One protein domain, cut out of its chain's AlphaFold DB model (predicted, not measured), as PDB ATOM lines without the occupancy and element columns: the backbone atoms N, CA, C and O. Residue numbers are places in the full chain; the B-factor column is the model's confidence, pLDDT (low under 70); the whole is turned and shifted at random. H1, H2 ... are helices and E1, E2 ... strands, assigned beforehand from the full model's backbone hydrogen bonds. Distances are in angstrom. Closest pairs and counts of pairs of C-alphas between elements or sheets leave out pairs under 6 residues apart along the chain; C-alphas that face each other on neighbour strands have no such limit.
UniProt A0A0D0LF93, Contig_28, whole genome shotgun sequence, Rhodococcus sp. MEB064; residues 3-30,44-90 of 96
ATOM      1  N   VAL A   3      15.601 -43.830 -42.132       88.94
ATOM      2  CA  VAL A   3      14.403 -44.664 -42.264       88.94
ATOM      3  C   VAL A   3      14.437 -45.693 -41.142       88.94
ATOM      4  O   VAL A   3      15.303 -46.563 -41.136       88.94
ATOM      5  N   ASP A   4      13.515 -45.591 -40.185       87.75
ATOM      6  CA  ASP A   4      13.394 -46.555 -39.089       87.75
ATOM      7  C   ASP A   4      12.140 -47.411 -39.273       87.75
ATOM      8  O   ASP A   4      11.039 -47.060 -38.851       87.75
ATOM      9  N   CYS A   5      12.314 -48.568 -39.912       86.56
ATOM     10  CA  CYS A   5      11.242 -49.544 -40.073       86.56
ATOM     11  C   CYS A   5      10.829 -50.163 -38.733       86.56
ATOM     12  O   CYS A   5       9.861 -50.922 -38.690       86.56
ATOM     13  N   GLY A   6      11.587 -49.931 -37.659       83.56
ATOM     14  CA  GLY A   6      11.297 -50.450 -36.339       83.56
ATOM     15  C   GLY A   6      10.247 -49.661 -35.567       83.56
ATOM     16  O   GLY A   6       9.429 -50.279 -34.890       83.56
ATOM     17  N   GLU A   7      10.234 -48.344 -35.762       85.56
ATOM     18  CA  GLU A   7       9.237 -47.406 -35.225       85.56
ATOM     19  C   GLU A   7       8.144 -47.057 -36.252       85.56
ATOM     20  O   GLU A   7       7.340 -46.148 -36.041       85.56
ATOM     21  N   CYS A   8       8.119 -47.755 -37.393       89.38
ATOM     22  CA  CYS A   8       7.109 -47.548 -38.420       89.38
ATOM     23  C   CYS A   8       5.782 -48.194 -38.008       89.38
ATOM     24  O   CYS A   8       5.697 -49.417 -37.892       89.38
ATOM     25  N   VAL A   9       4.737 -47.388 -37.826       90.62
ATOM     26  CA  VAL A   9       3.439 -47.867 -37.309       90.62
ATOM     27  C   VAL A   9       2.648 -48.709 -38.315       90.62
ATOM     28  O   VAL A   9       1.774 -49.461 -37.913       90.62
ATOM     29  N   VAL A  10       2.981 -48.622 -39.607       88.38
ATOM     30  CA  VAL A  10       2.392 -49.433 -40.692       88.38
ATOM     31  C   VAL A  10       3.324 -50.560 -41.155       88.38
ATOM     32  O   VAL A  10       3.166 -51.112 -42.247       88.38
ATOM     33  N   ARG A  11       4.357 -50.881 -40.364       83.38
ATOM     34  CA  ARG A  11       5.274 -51.985 -40.665       83.38
ATOM     35  C   ARG A  11       4.497 -53.304 -40.680       83.38
ATOM     36  O   ARG A  11       3.788 -53.615 -39.734       83.38
ATOM     37  N   GLY A  12       4.712 -54.110 -41.715       80.88
ATOM     38  CA  GLY A  12       3.925 -55.313 -41.983       80.88
ATOM     39  C   GLY A  12       2.873 -54.995 -43.035       80.88
ATOM     40  O   GLY A  12       3.073 -55.340 -44.196       80.88
ATOM     41  N   ASP A  13       1.846 -54.239 -42.652       85.88
ATOM     42  CA  ASP A  13       0.680 -53.940 -43.497       85.88
ATOM     43  C   ASP A  13       1.038 -53.221 -44.804       85.88
ATOM     44  O   ASP A  13       0.535 -53.567 -45.868       85.88
ATOM     45  N   ALA A  14       1.940 -52.236 -44.746       85.00
ATOM     46  CA  ALA A  14       2.369 -51.480 -45.922       85.00
ATOM     47  C   ALA A  14       3.688 -51.989 -46.529       85.00
ATOM     48  O   ALA A  14       4.163 -51.439 -47.523       85.00
ATOM     49  N   CYS A  15       4.319 -53.013 -45.938       84.31
ATOM     50  CA  CYS A  15       5.644 -53.467 -46.368       84.31
ATOM     51  C   CYS A  15       5.626 -54.140 -47.745       84.31
ATOM     52  O   CYS A  15       6.612 -54.033 -48.468       84.31
ATOM     53  N   SER A  16       4.521 -54.777 -48.142       80.88
ATOM     54  CA  SER A  16       4.404 -55.420 -49.459       80.88
ATOM     55  C   SER A  16       4.475 -54.438 -50.635       80.88
ATOM     56  O   SER A  16       4.828 -54.849 -51.733       80.88
ATOM     57  N   ASP A  17       4.171 -53.157 -50.404       86.94
ATOM     58  CA  ASP A  17       4.217 -52.067 -51.393       86.94
ATOM     59  C   ASP A  17       5.196 -50.955 -50.959       86.94
ATOM     60  O   ASP A  17       4.974 -49.762 -51.174       86.94
ATOM     61  N   CYS A  18       6.280 -51.328 -50.273       89.94
ATOM     62  CA  CYS A  18       7.297 -50.389 -49.805       89.94
ATOM     63  C   CYS A  18       8.624 -50.601 -50.538       89.94
ATOM     64  O   CYS A  18       9.133 -51.722 -50.606       89.94
ATOM     65  N   VAL A  19       9.244 -49.504 -50.990       90.69
ATOM     66  CA  VAL A  19      10.564 -49.515 -51.655       90.69
ATOM     67  C   VAL A  19      11.634 -50.280 -50.867       90.69
ATOM     68  O   VAL A  19      12.459 -50.977 -51.449       90.69
ATOM     69  N   VAL A  20      11.586 -50.203 -49.533       86.75
ATOM     70  CA  VAL A  20      12.547 -50.867 -48.640       86.75
ATOM     71  C   VAL A  20      12.474 -52.383 -48.800       86.75
ATOM     72  O   VAL A  20      13.508 -53.035 -48.873       86.75
ATOM     73  N   SER A  21      11.271 -52.950 -48.894       81.69
ATOM     74  CA  SER A  21      11.093 -54.396 -49.031       81.69
ATOM     75  C   SER A  21      11.432 -54.905 -50.429       81.69
ATOM     76  O   SER A  21      11.900 -56.030 -50.560       81.69
ATOM     77  N   VAL A  22      11.253 -54.076 -51.461       81.62
ATOM     78  CA  VAL A  22      11.631 -54.420 -52.840       81.62
ATOM     79  C   VAL A  22      13.147 -54.384 -53.037       81.62
ATOM     80  O   VAL A  22      13.695 -55.296 -53.647       81.62
ATOM     81  N   LEU A  23      13.837 -53.368 -52.506       82.00
ATOM     82  CA  LEU A  23      15.286 -53.218 -52.691       82.00
ATOM     83  C   LEU A  23      16.124 -54.064 -51.722       82.00
ATOM     84  O   LEU A  23      17.229 -54.464 -52.078       82.00
ATOM     85  N   LEU A  24      15.628 -54.329 -50.506       75.81
ATOM     86  CA  LEU A  24      16.394 -54.994 -49.437       75.81
ATOM     87  C   LEU A  24      15.797 -56.339 -48.984       75.81
ATOM     88  O   LEU A  24      16.373 -56.998 -48.121       75.81
ATOM     89  N   GLY A  25      14.668 -56.764 -49.558       64.75
ATOM     90  CA  GLY A  25      13.907 -57.934 -49.110       64.75
ATOM     91  C   GLY A  25      12.955 -57.618 -47.949       64.75
ATOM     92  O   GLY A  25      13.081 -56.606 -47.259       64.75
ATOM     93  N   VAL A  26      11.950 -58.473 -47.725       55.38
ATOM     94  CA  VAL A  26      10.983 -58.297 -46.627       55.38
ATOM     95  C   VAL A  26      11.672 -58.619 -45.291       55.38
ATOM     96  O   VAL A  26      12.052 -59.774 -45.080       55.38
ATOM     97  N   PRO A  27      11.804 -57.660 -44.350       51.53
ATOM     98  CA  PRO A  27      12.382 -57.928 -43.038       51.53
ATOM     99  C   PRO A  27      11.392 -58.743 -42.191       51.53
ATOM    100  O   PRO A  27      10.581 -58.180 -41.447       51.53
ATOM    101  N   GLY A  28      11.450 -60.069 -42.342       51.09
ATOM    102  CA  GLY A  28      10.551 -61.026 -41.689       51.09
ATOM    103  C   GLY A  28      10.481 -62.426 -42.312       51.09
ATOM    104  O   GLY A  28       9.854 -63.292 -41.709       51.09
ATOM    105  N   MET A  29      11.108 -62.693 -43.466       45.38
ATOM    106  CA  MET A  29      11.291 -64.079 -43.923       45.38
ATOM    107  C   MET A  29      12.584 -64.665 -43.342       45.38
ATOM    108  O   MET A  29      13.636 -64.041 -43.491       45.38
ATOM    109  N   PRO A  30      12.552 -65.856 -42.715       43.50
ATOM    110  CA  PRO A  30      13.767 -66.590 -42.405       43.50
ATOM    111  C   PRO A  30      14.376 -67.082 -43.725       43.50
ATOM    112  O   PRO A  30      14.019 -68.143 -44.232       43.50
ATOM    113  N   ALA A  44      18.933 -54.941 -41.007       59.69
ATOM    114  CA  ALA A  44      19.024 -53.581 -40.487       59.69
ATOM    115  C   ALA A  44      17.660 -52.864 -40.544       59.69
ATOM    116  O   ALA A  44      17.253 -52.291 -41.550       59.69
ATOM    117  N   ARG A  45      16.948 -52.864 -39.407       75.06
ATOM    118  CA  ARG A  45      15.659 -52.177 -39.182       75.06
ATOM    119  C   ARG A  45      15.746 -50.656 -39.388       75.06
ATOM    120  O   ARG A  45      14.716 -50.013 -39.580       75.06
ATOM    121  N   ARG A  46      16.960 -50.103 -39.343       83.31
ATOM    122  CA  ARG A  46      17.274 -48.681 -39.468       83.31
ATOM    123  C   ARG A  46      18.278 -48.466 -40.599       83.31
ATOM    124  O   ARG A  46      19.404 -48.944 -40.520       83.31
ATOM    125  N   LEU A  47      17.875 -47.701 -41.608       85.06
ATOM    126  CA  LEU A  47      18.671 -47.371 -42.787       85.06
ATOM    127  C   LEU A  47      19.004 -45.877 -42.794       85.06
ATOM    128  O   LEU A  47      18.138 -45.033 -42.545       85.06
ATOM    129  N   ARG A  48      20.261 -45.544 -43.088       87.50
ATOM    130  CA  ARG A  48      20.647 -44.179 -43.453       87.50
ATOM    131  C   ARG A  48      20.548 -44.058 -44.964       87.50
ATOM    132  O   ARG A  48      21.101 -44.891 -45.662       87.50
ATOM    133  N   LEU A  49      19.807 -43.055 -45.415       88.88
ATOM    134  CA  LEU A  49      19.717 -42.664 -46.813       88.88
ATOM    135  C   LEU A  49      20.309 -41.271 -46.962       88.88
ATOM    136  O   LEU A  49      19.763 -40.315 -46.398       88.88
ATOM    137  N   GLU A  50      21.381 -41.152 -47.721       93.56
ATOM    138  CA  GLU A  50      21.929 -39.875 -48.152       93.56
ATOM    139  C   GLU A  50      20.970 -39.177 -49.133       93.56
ATOM    140  O   GLU A  50      19.947 -39.729 -49.557       93.56
ATOM    141  N   GLN A  51      21.242 -37.907 -49.436       94.12
ATOM    142  CA  GLN A  51      20.358 -37.105 -50.285       94.12
ATOM    143  C   GLN A  51      20.223 -37.698 -51.693       94.12
ATOM    144  O   GLN A  51      19.104 -37.816 -52.194       94.12
ATOM    145  N   ASP A  52      21.336 -38.119 -52.291       96.00
ATOM    146  CA  ASP A  52      21.358 -38.676 -53.646       96.00
ATOM    147  C   ASP A  52      20.630 -40.021 -53.714       96.00
ATOM    148  O   ASP A  52      19.869 -40.276 -54.643       96.00
ATOM    149  N   GLU A  53      20.782 -40.857 -52.687       93.12
ATOM    150  CA  GLU A  53      20.083 -42.141 -52.581       93.12
ATOM    151  C   GLU A  53      18.569 -41.936 -52.481       93.12
ATOM    152  O   GLU A  53      17.790 -42.624 -53.141       93.12
ATOM    153  N   ARG A  54      18.136 -40.946 -51.692       92.88
ATOM    154  CA  ARG A  54      16.724 -40.571 -51.597       92.88
ATOM    155  C   ARG A  54      16.175 -40.087 -52.932       92.88
ATOM    156  O   ARG A  54      15.125 -40.563 -53.348       92.88
ATOM    157  N   ALA A  55      16.895 -39.187 -53.595       94.44
ATOM    158  CA  ALA A  55      16.492 -38.656 -54.889       94.44
ATOM    159  C   ALA A  55      16.405 -39.764 -55.951       94.44
ATOM    160  O   ALA A  55      15.435 -39.825 -56.702       94.44
ATOM    161  N   ALA A  56      17.370 -40.687 -55.973       94.56
ATOM    162  CA  ALA A  56      17.349 -41.832 -56.873       94.56
ATOM    163  C   ALA A  56      16.117 -42.718 -56.635       94.56
ATOM    164  O   ALA A  56      15.420 -43.067 -57.587       94.56
ATOM    165  N   MET A  57      15.801 -43.040 -55.375       92.38
ATOM    166  CA  MET A  57      14.586 -43.798 -55.054       92.38
ATOM    167  C   MET A  57      13.312 -43.073 -55.503       92.38
ATOM    168  O   MET A  57      12.393 -43.726 -55.994       92.38
ATOM    169  N   ASP A  58      13.248 -41.748 -55.355       94.25
ATOM    170  CA  ASP A  58      12.088 -40.967 -55.781       94.25
ATOM    171  C   ASP A  58      11.905 -41.017 -57.305       94.25
ATOM    172  O   ASP A  58      10.797 -41.294 -57.758       94.25
ATOM    173  N   VAL A  59      12.979 -40.889 -58.093       97.19
ATOM    174  CA  VAL A  59      12.940 -41.030 -59.565       97.19
ATOM    175  C   VAL A  59      12.489 -42.431 -59.991       97.19
ATOM    176  O   VAL A  59      11.652 -42.587 -60.886       97.19
ATOM    177  N   LEU A  60      13.018 -43.475 -59.348       95.25
ATOM    178  CA  LEU A  60      12.604 -44.853 -59.621       95.25
ATOM    179  C   LEU A  60      11.116 -45.059 -59.303       95.25
ATOM    180  O   LEU A  60      10.411 -45.748 -60.039       95.25
ATOM    181  N   ALA A  61      10.615 -44.442 -58.236       95.94
ATOM    182  CA  ALA A  61       9.211 -44.551 -57.874       95.94
ATOM    183  C   ALA A  61       8.292 -43.697 -58.763       95.94
ATOM    184  O   ALA A  61       7.159 -44.087 -59.037       95.94
ATOM    185  N   GLU A  62       8.767 -42.550 -59.247       96.75
ATOM    186  CA  GLU A  62       8.066 -41.699 -60.223       96.75
ATOM    187  C   GLU A  62       7.913 -42.376 -61.577       96.75
ATOM    188  O   GLU A  62       6.867 -42.263 -62.211       96.75
ATOM    189  N   SER A  63       8.935 -43.120 -61.991       97.19
ATOM    190  CA  SER A  63       8.920 -43.914 -63.219       97.19
ATOM    191  C   SER A  63       8.162 -45.243 -63.089       97.19
ATOM    192  O   SER A  63       7.985 -45.937 -64.088       97.19
ATOM    193  N   GLY A  64       7.694 -45.600 -61.887       95.69
ATOM    194  CA  GLY A  64       6.968 -46.848 -61.625       95.69
ATOM    195  C   GLY A  64       7.850 -48.099 -61.570       95.69
ATOM    196  O   GLY A  64       7.330 -49.210 -61.621       95.69
ATOM    197  N   LEU A  65       9.173 -47.937 -61.463       94.44
ATOM    198  CA  LEU A  65      10.127 -49.049 -61.365       94.44
ATOM    199  C   LEU A  65      10.173 -49.663 -59.963       94.44
ATOM    200  O   LEU A  65      10.504 -50.838 -59.814       94.44
ATOM    201  N   VAL A  66       9.846 -48.877 -58.936       94.31
ATOM    202  CA  VAL A  66       9.750 -49.334 -57.545       94.31
ATOM    203  C   VAL A  66       8.537 -48.703 -56.854       94.31
ATOM    204  O   VAL A  66       8.090 -47.627 -57.256       94.31
ATOM    205  N   PRO A  67       8.001 -49.317 -55.786       92.94
ATOM    206  CA  PRO A  67       7.014 -48.662 -54.934       92.94
ATOM    207  C   PRO A  67       7.579 -47.420 -54.235       92.94
ATOM    208  O   PRO A  67       8.791 -47.230 -54.154       92.94
ATOM    209  N   ARG A  68       6.712 -46.583 -53.658       93.69
ATOM    210  CA  ARG A  68       7.137 -45.438 -52.828       93.69
ATOM    211  C   ARG A  68       7.572 -45.890 -51.430       93.69
ATOM    212  O   ARG A  68       7.246 -46.982 -50.964       93.69
ATOM    213  N   LEU A  69       8.282 -45.020 -50.712       91.50
ATOM    214  CA  LEU A  69       8.562 -45.232 -49.292       91.50
ATOM    215  C   LEU A  69       7.273 -45.064 -48.469       91.50
ATOM    216  O   LEU A  69       6.699 -43.978 -48.419       91.50
ATOM    217  N   ARG A  70       6.840 -46.129 -47.784       89.81
ATOM    218  CA  ARG A  70       5.640 -46.155 -46.923       89.81
ATOM    219  C   ARG A  70       5.998 -46.066 -45.435       89.81
ATOM    220  O   ARG A  70       5.589 -46.903 -44.634       89.81
ATOM    221  N   LEU A  71       6.833 -45.097 -45.064       89.31
ATOM    222  CA  LEU A  71       7.271 -44.916 -43.676       89.31
ATOM    223  C   LEU A  71       6.333 -43.952 -42.939       89.31
ATOM    224  O   LEU A  71       6.223 -42.793 -43.327       89.31
ATOM    225  N   VAL A  72       5.729 -44.407 -41.841       90.94
ATOM    226  CA  VAL A  72       4.962 -43.558 -40.918       90.94
ATOM    227  C   VAL A  72       5.593 -43.672 -39.537       90.94
ATOM    228  O   VAL A  72       5.525 -44.726 -38.910       90.94
ATOM    229  N   GLY A  73       6.259 -42.609 -39.088       87.31
ATOM    230  CA  GLY A  73       6.963 -42.611 -37.808       87.31
ATOM    231  C   GLY A  73       6.002 -42.602 -36.623       87.31
ATOM    232  O   GLY A  73       5.019 -41.859 -36.621       87.31
ATOM    233  N   LYS A  74       6.309 -43.389 -35.590       82.31
ATOM    234  CA  LYS A  74       5.705 -43.213 -34.271       82.31
ATOM    235  C   LYS A  74       6.091 -41.837 -33.728       82.31
ATOM    236  O   LYS A  74       7.271 -41.486 -33.701       82.31
ATOM    237  N   VAL A  75       5.107 -41.061 -33.279       76.81
ATOM    238  CA  VAL A  75       5.385 -39.855 -32.493       76.81
ATOM    239  C   VAL A  75       5.888 -40.330 -31.138       76.81
ATOM    240  O   VAL A  75       5.120 -40.835 -30.321       76.81
ATOM    241  N   VAL A  76       7.198 -40.241 -30.928       66.44
ATOM    242  CA  VAL A  76       7.787 -40.452 -29.610       66.44
ATOM    243  C   VAL A  76       7.755 -39.096 -28.909       66.44
ATOM    244  O   VAL A  76       8.374 -38.162 -29.426       66.44
ATOM    245  N   PRO A  77       7.021 -38.948 -27.793       66.19
ATOM    246  CA  PRO A  77       7.008 -37.696 -27.050       66.19
ATOM    247  C   PRO A  77       8.429 -37.341 -26.616       66.19
ATOM    248  O   PRO A  77       9.234 -38.223 -26.292       66.19
ATOM    249  N   SER A  78       8.740 -36.048 -26.595       68.50
ATOM    250  CA  SER A  78      10.032 -35.560 -26.121       68.50
ATOM    251  C   SER A  78      10.312 -36.105 -24.708       68.50
ATOM    252  O   SER A  78       9.370 -36.318 -23.931       68.50
ATOM    253  N   PRO A  79      11.581 -36.332 -24.314       73.81
ATOM    254  CA  PRO A  79      11.919 -36.785 -22.965       73.81
ATOM    255  C   PRO A  79      11.281 -35.926 -21.863       73.81
ATOM    256  O   PRO A  79      10.901 -36.445 -20.815       73.81
ATOM    257  N   GLU A  80      11.116 -34.625 -22.117       76.88
ATOM    258  CA  GLU A  80      10.474 -33.689 -21.192       76.88
ATOM    259  C   GLU A  80       8.964 -33.915 -21.061       76.88
ATOM    260  O   GLU A  80       8.431 -33.874 -19.953       76.88
ATOM    261  N   GLU A  81       8.281 -34.195 -22.170       75.56
ATOM    262  CA  GLU A  81       6.849 -34.519 -22.200       75.56
ATOM    263  C   GLU A  81       6.602 -35.866 -21.515       75.56
ATOM    264  O   GLU A  81       5.762 -35.960 -20.627       75.56
ATOM    265  N   SER A  82       7.445 -36.863 -21.803       79.00
ATOM    266  CA  SER A  82       7.428 -38.176 -21.140       79.00
ATOM    267  C   SER A  82       7.700 -38.102 -19.631       79.00
ATOM    268  O   SER A  82       7.293 -38.982 -18.869       79.00
ATOM    269  N   ALA A  83       8.455 -37.095 -19.180       80.69
ATOM    270  CA  ALA A  83       8.709 -36.850 -17.764       80.69
ATOM    271  C   ALA A  83       7.549 -36.102 -17.087       80.69
ATOM    272  O   ALA A  83       7.319 -36.307 -15.898       80.69
ATOM    273  N   ARG A  84       6.831 -35.237 -17.818       81.19
ATOM    274  CA  ARG A  84       5.610 -34.569 -17.332       81.19
ATOM    275  C   ARG A  84       4.471 -35.568 -17.174       81.19
ATOM    276  O   ARG A  84       3.906 -35.632 -16.092       81.19
ATOM    277  N   ASP A  85       4.237 -36.396 -18.185       80.38
ATOM    278  CA  ASP A  85       3.186 -37.419 -18.195       80.38
ATOM    279  C   ASP A  85       3.345 -38.419 -17.031       80.38
ATOM    280  O   ASP A  85       2.398 -38.732 -16.317       80.38
ATOM    281  N   ARG A  86       4.592 -38.821 -16.730       80.81
ATOM    282  CA  ARG A  86       4.924 -39.645 -15.551       80.81
ATOM    283  C   ARG A  86       4.680 -38.969 -14.201       80.81
ATOM    284  O   ARG A  86       4.463 -39.676 -13.223       80.81
ATOM    285  N   ARG A  87       4.792 -37.640 -14.116       79.06
ATOM    286  CA  ARG A  87       4.490 -36.893 -12.882       79.06
ATOM    287  C   ARG A  87       2.988 -36.710 -12.696       79.06
ATOM    288  O   ARG A  87       2.532 -36.764 -11.562       79.06
ATOM    289  N   ASP A  88       2.268 -36.499 -13.793       78.81
ATOM    290  CA  ASP A  88       0.814 -36.327 -13.806       78.81
ATOM    291  C   ASP A  88       0.086 -37.654 -13.535       78.81
ATOM    292  O   ASP A  88      -0.857 -37.700 -12.756       78.81
ATOM    293  N   SER A  89       0.626 -38.770 -14.040       77.06
ATOM    294  CA  SER A  89       0.164 -40.141 -13.754       77.06
ATOM    295  C   SER A  89       0.531 -40.650 -12.342       77.06
ATOM    296  O   SER A  89       0.704 -41.853 -12.141       77.06
ATOM    297  N   GLY A  90       0.721 -39.752 -11.369       68.94
ATOM    298  CA  GLY A  90       1.015 -40.097  -9.974       68.94
ATOM    299  C   GLY A  90      -0.041 -41.036  -9.359       68.94
ATOM    300  O   GLY A  90      -1.143 -41.157  -9.888       68.94
TER     301      GLY A  90
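This is residues 3 to 30 and 44 to 90 of the 96 residues of an uncharacterized protein of Rhodococcus sp. MEB064 (UniProt A0A0D0LF93). A loose body of loops with the short helix H1, the longer H2 and the small strand E1 makes one end, and a long thread, residues 63 to 78, leads from H2 past the loops out to H3 at the other end. Residues 78 to 84, of which 79 to 84 belong to H3, stick out free of the rest. The printed part has 75 residues, with H1, E1, H2 and H3 in that order along the chain; the class is mostly helix, though under half of the residues are in named elements. It is loose, with a radius of gyration of the C-alphas of 16.2 A, and elongated, spanning 53 by 31 by 18 A.

Start at Val 3; residues 3 to 18 hold no named element. Find C-alpha 19 at (10.564, -49.515, -51.655), where H1 begins, residues 19 to 24. Past the cut, E1 is residues 46 to 48. H2, residues 51 to 62, runs 16.5 A from C-alpha 51 at (20.358, -37.105, -50.285). H3, residues 79 to 88, runs 14.4 A to C-alpha 88 at (0.814, -36.327, -13.806).

Look at Val 19 and Met 57, the closest C-alphas of H1 and H2, 7.8 A apart: the two helices are close but not clearly touching. They run opposite ways at a steep tilt of 66 degrees. E1 pairs with no named strand, but its residues 46 to 47 pair antiparallel with residues 3 to 4. H3 is apart from H1, E1 and H2. In H1, H2 and H3 every O i to N i+4 pair is within hydrogen-bond range.

The farthest C-alphas, those of Ser 63 and Gly 90, are 54.0 A apart. Residues 31 to 43 are cut out, with 14.2 A between C-alphas 30 and 44. The link from E1 to H2 is tight, and that from H2 to H3 is long, 16 residues. Find pLDDT under 70 at residues 25 to 30, 44, 76 to 78 and 90.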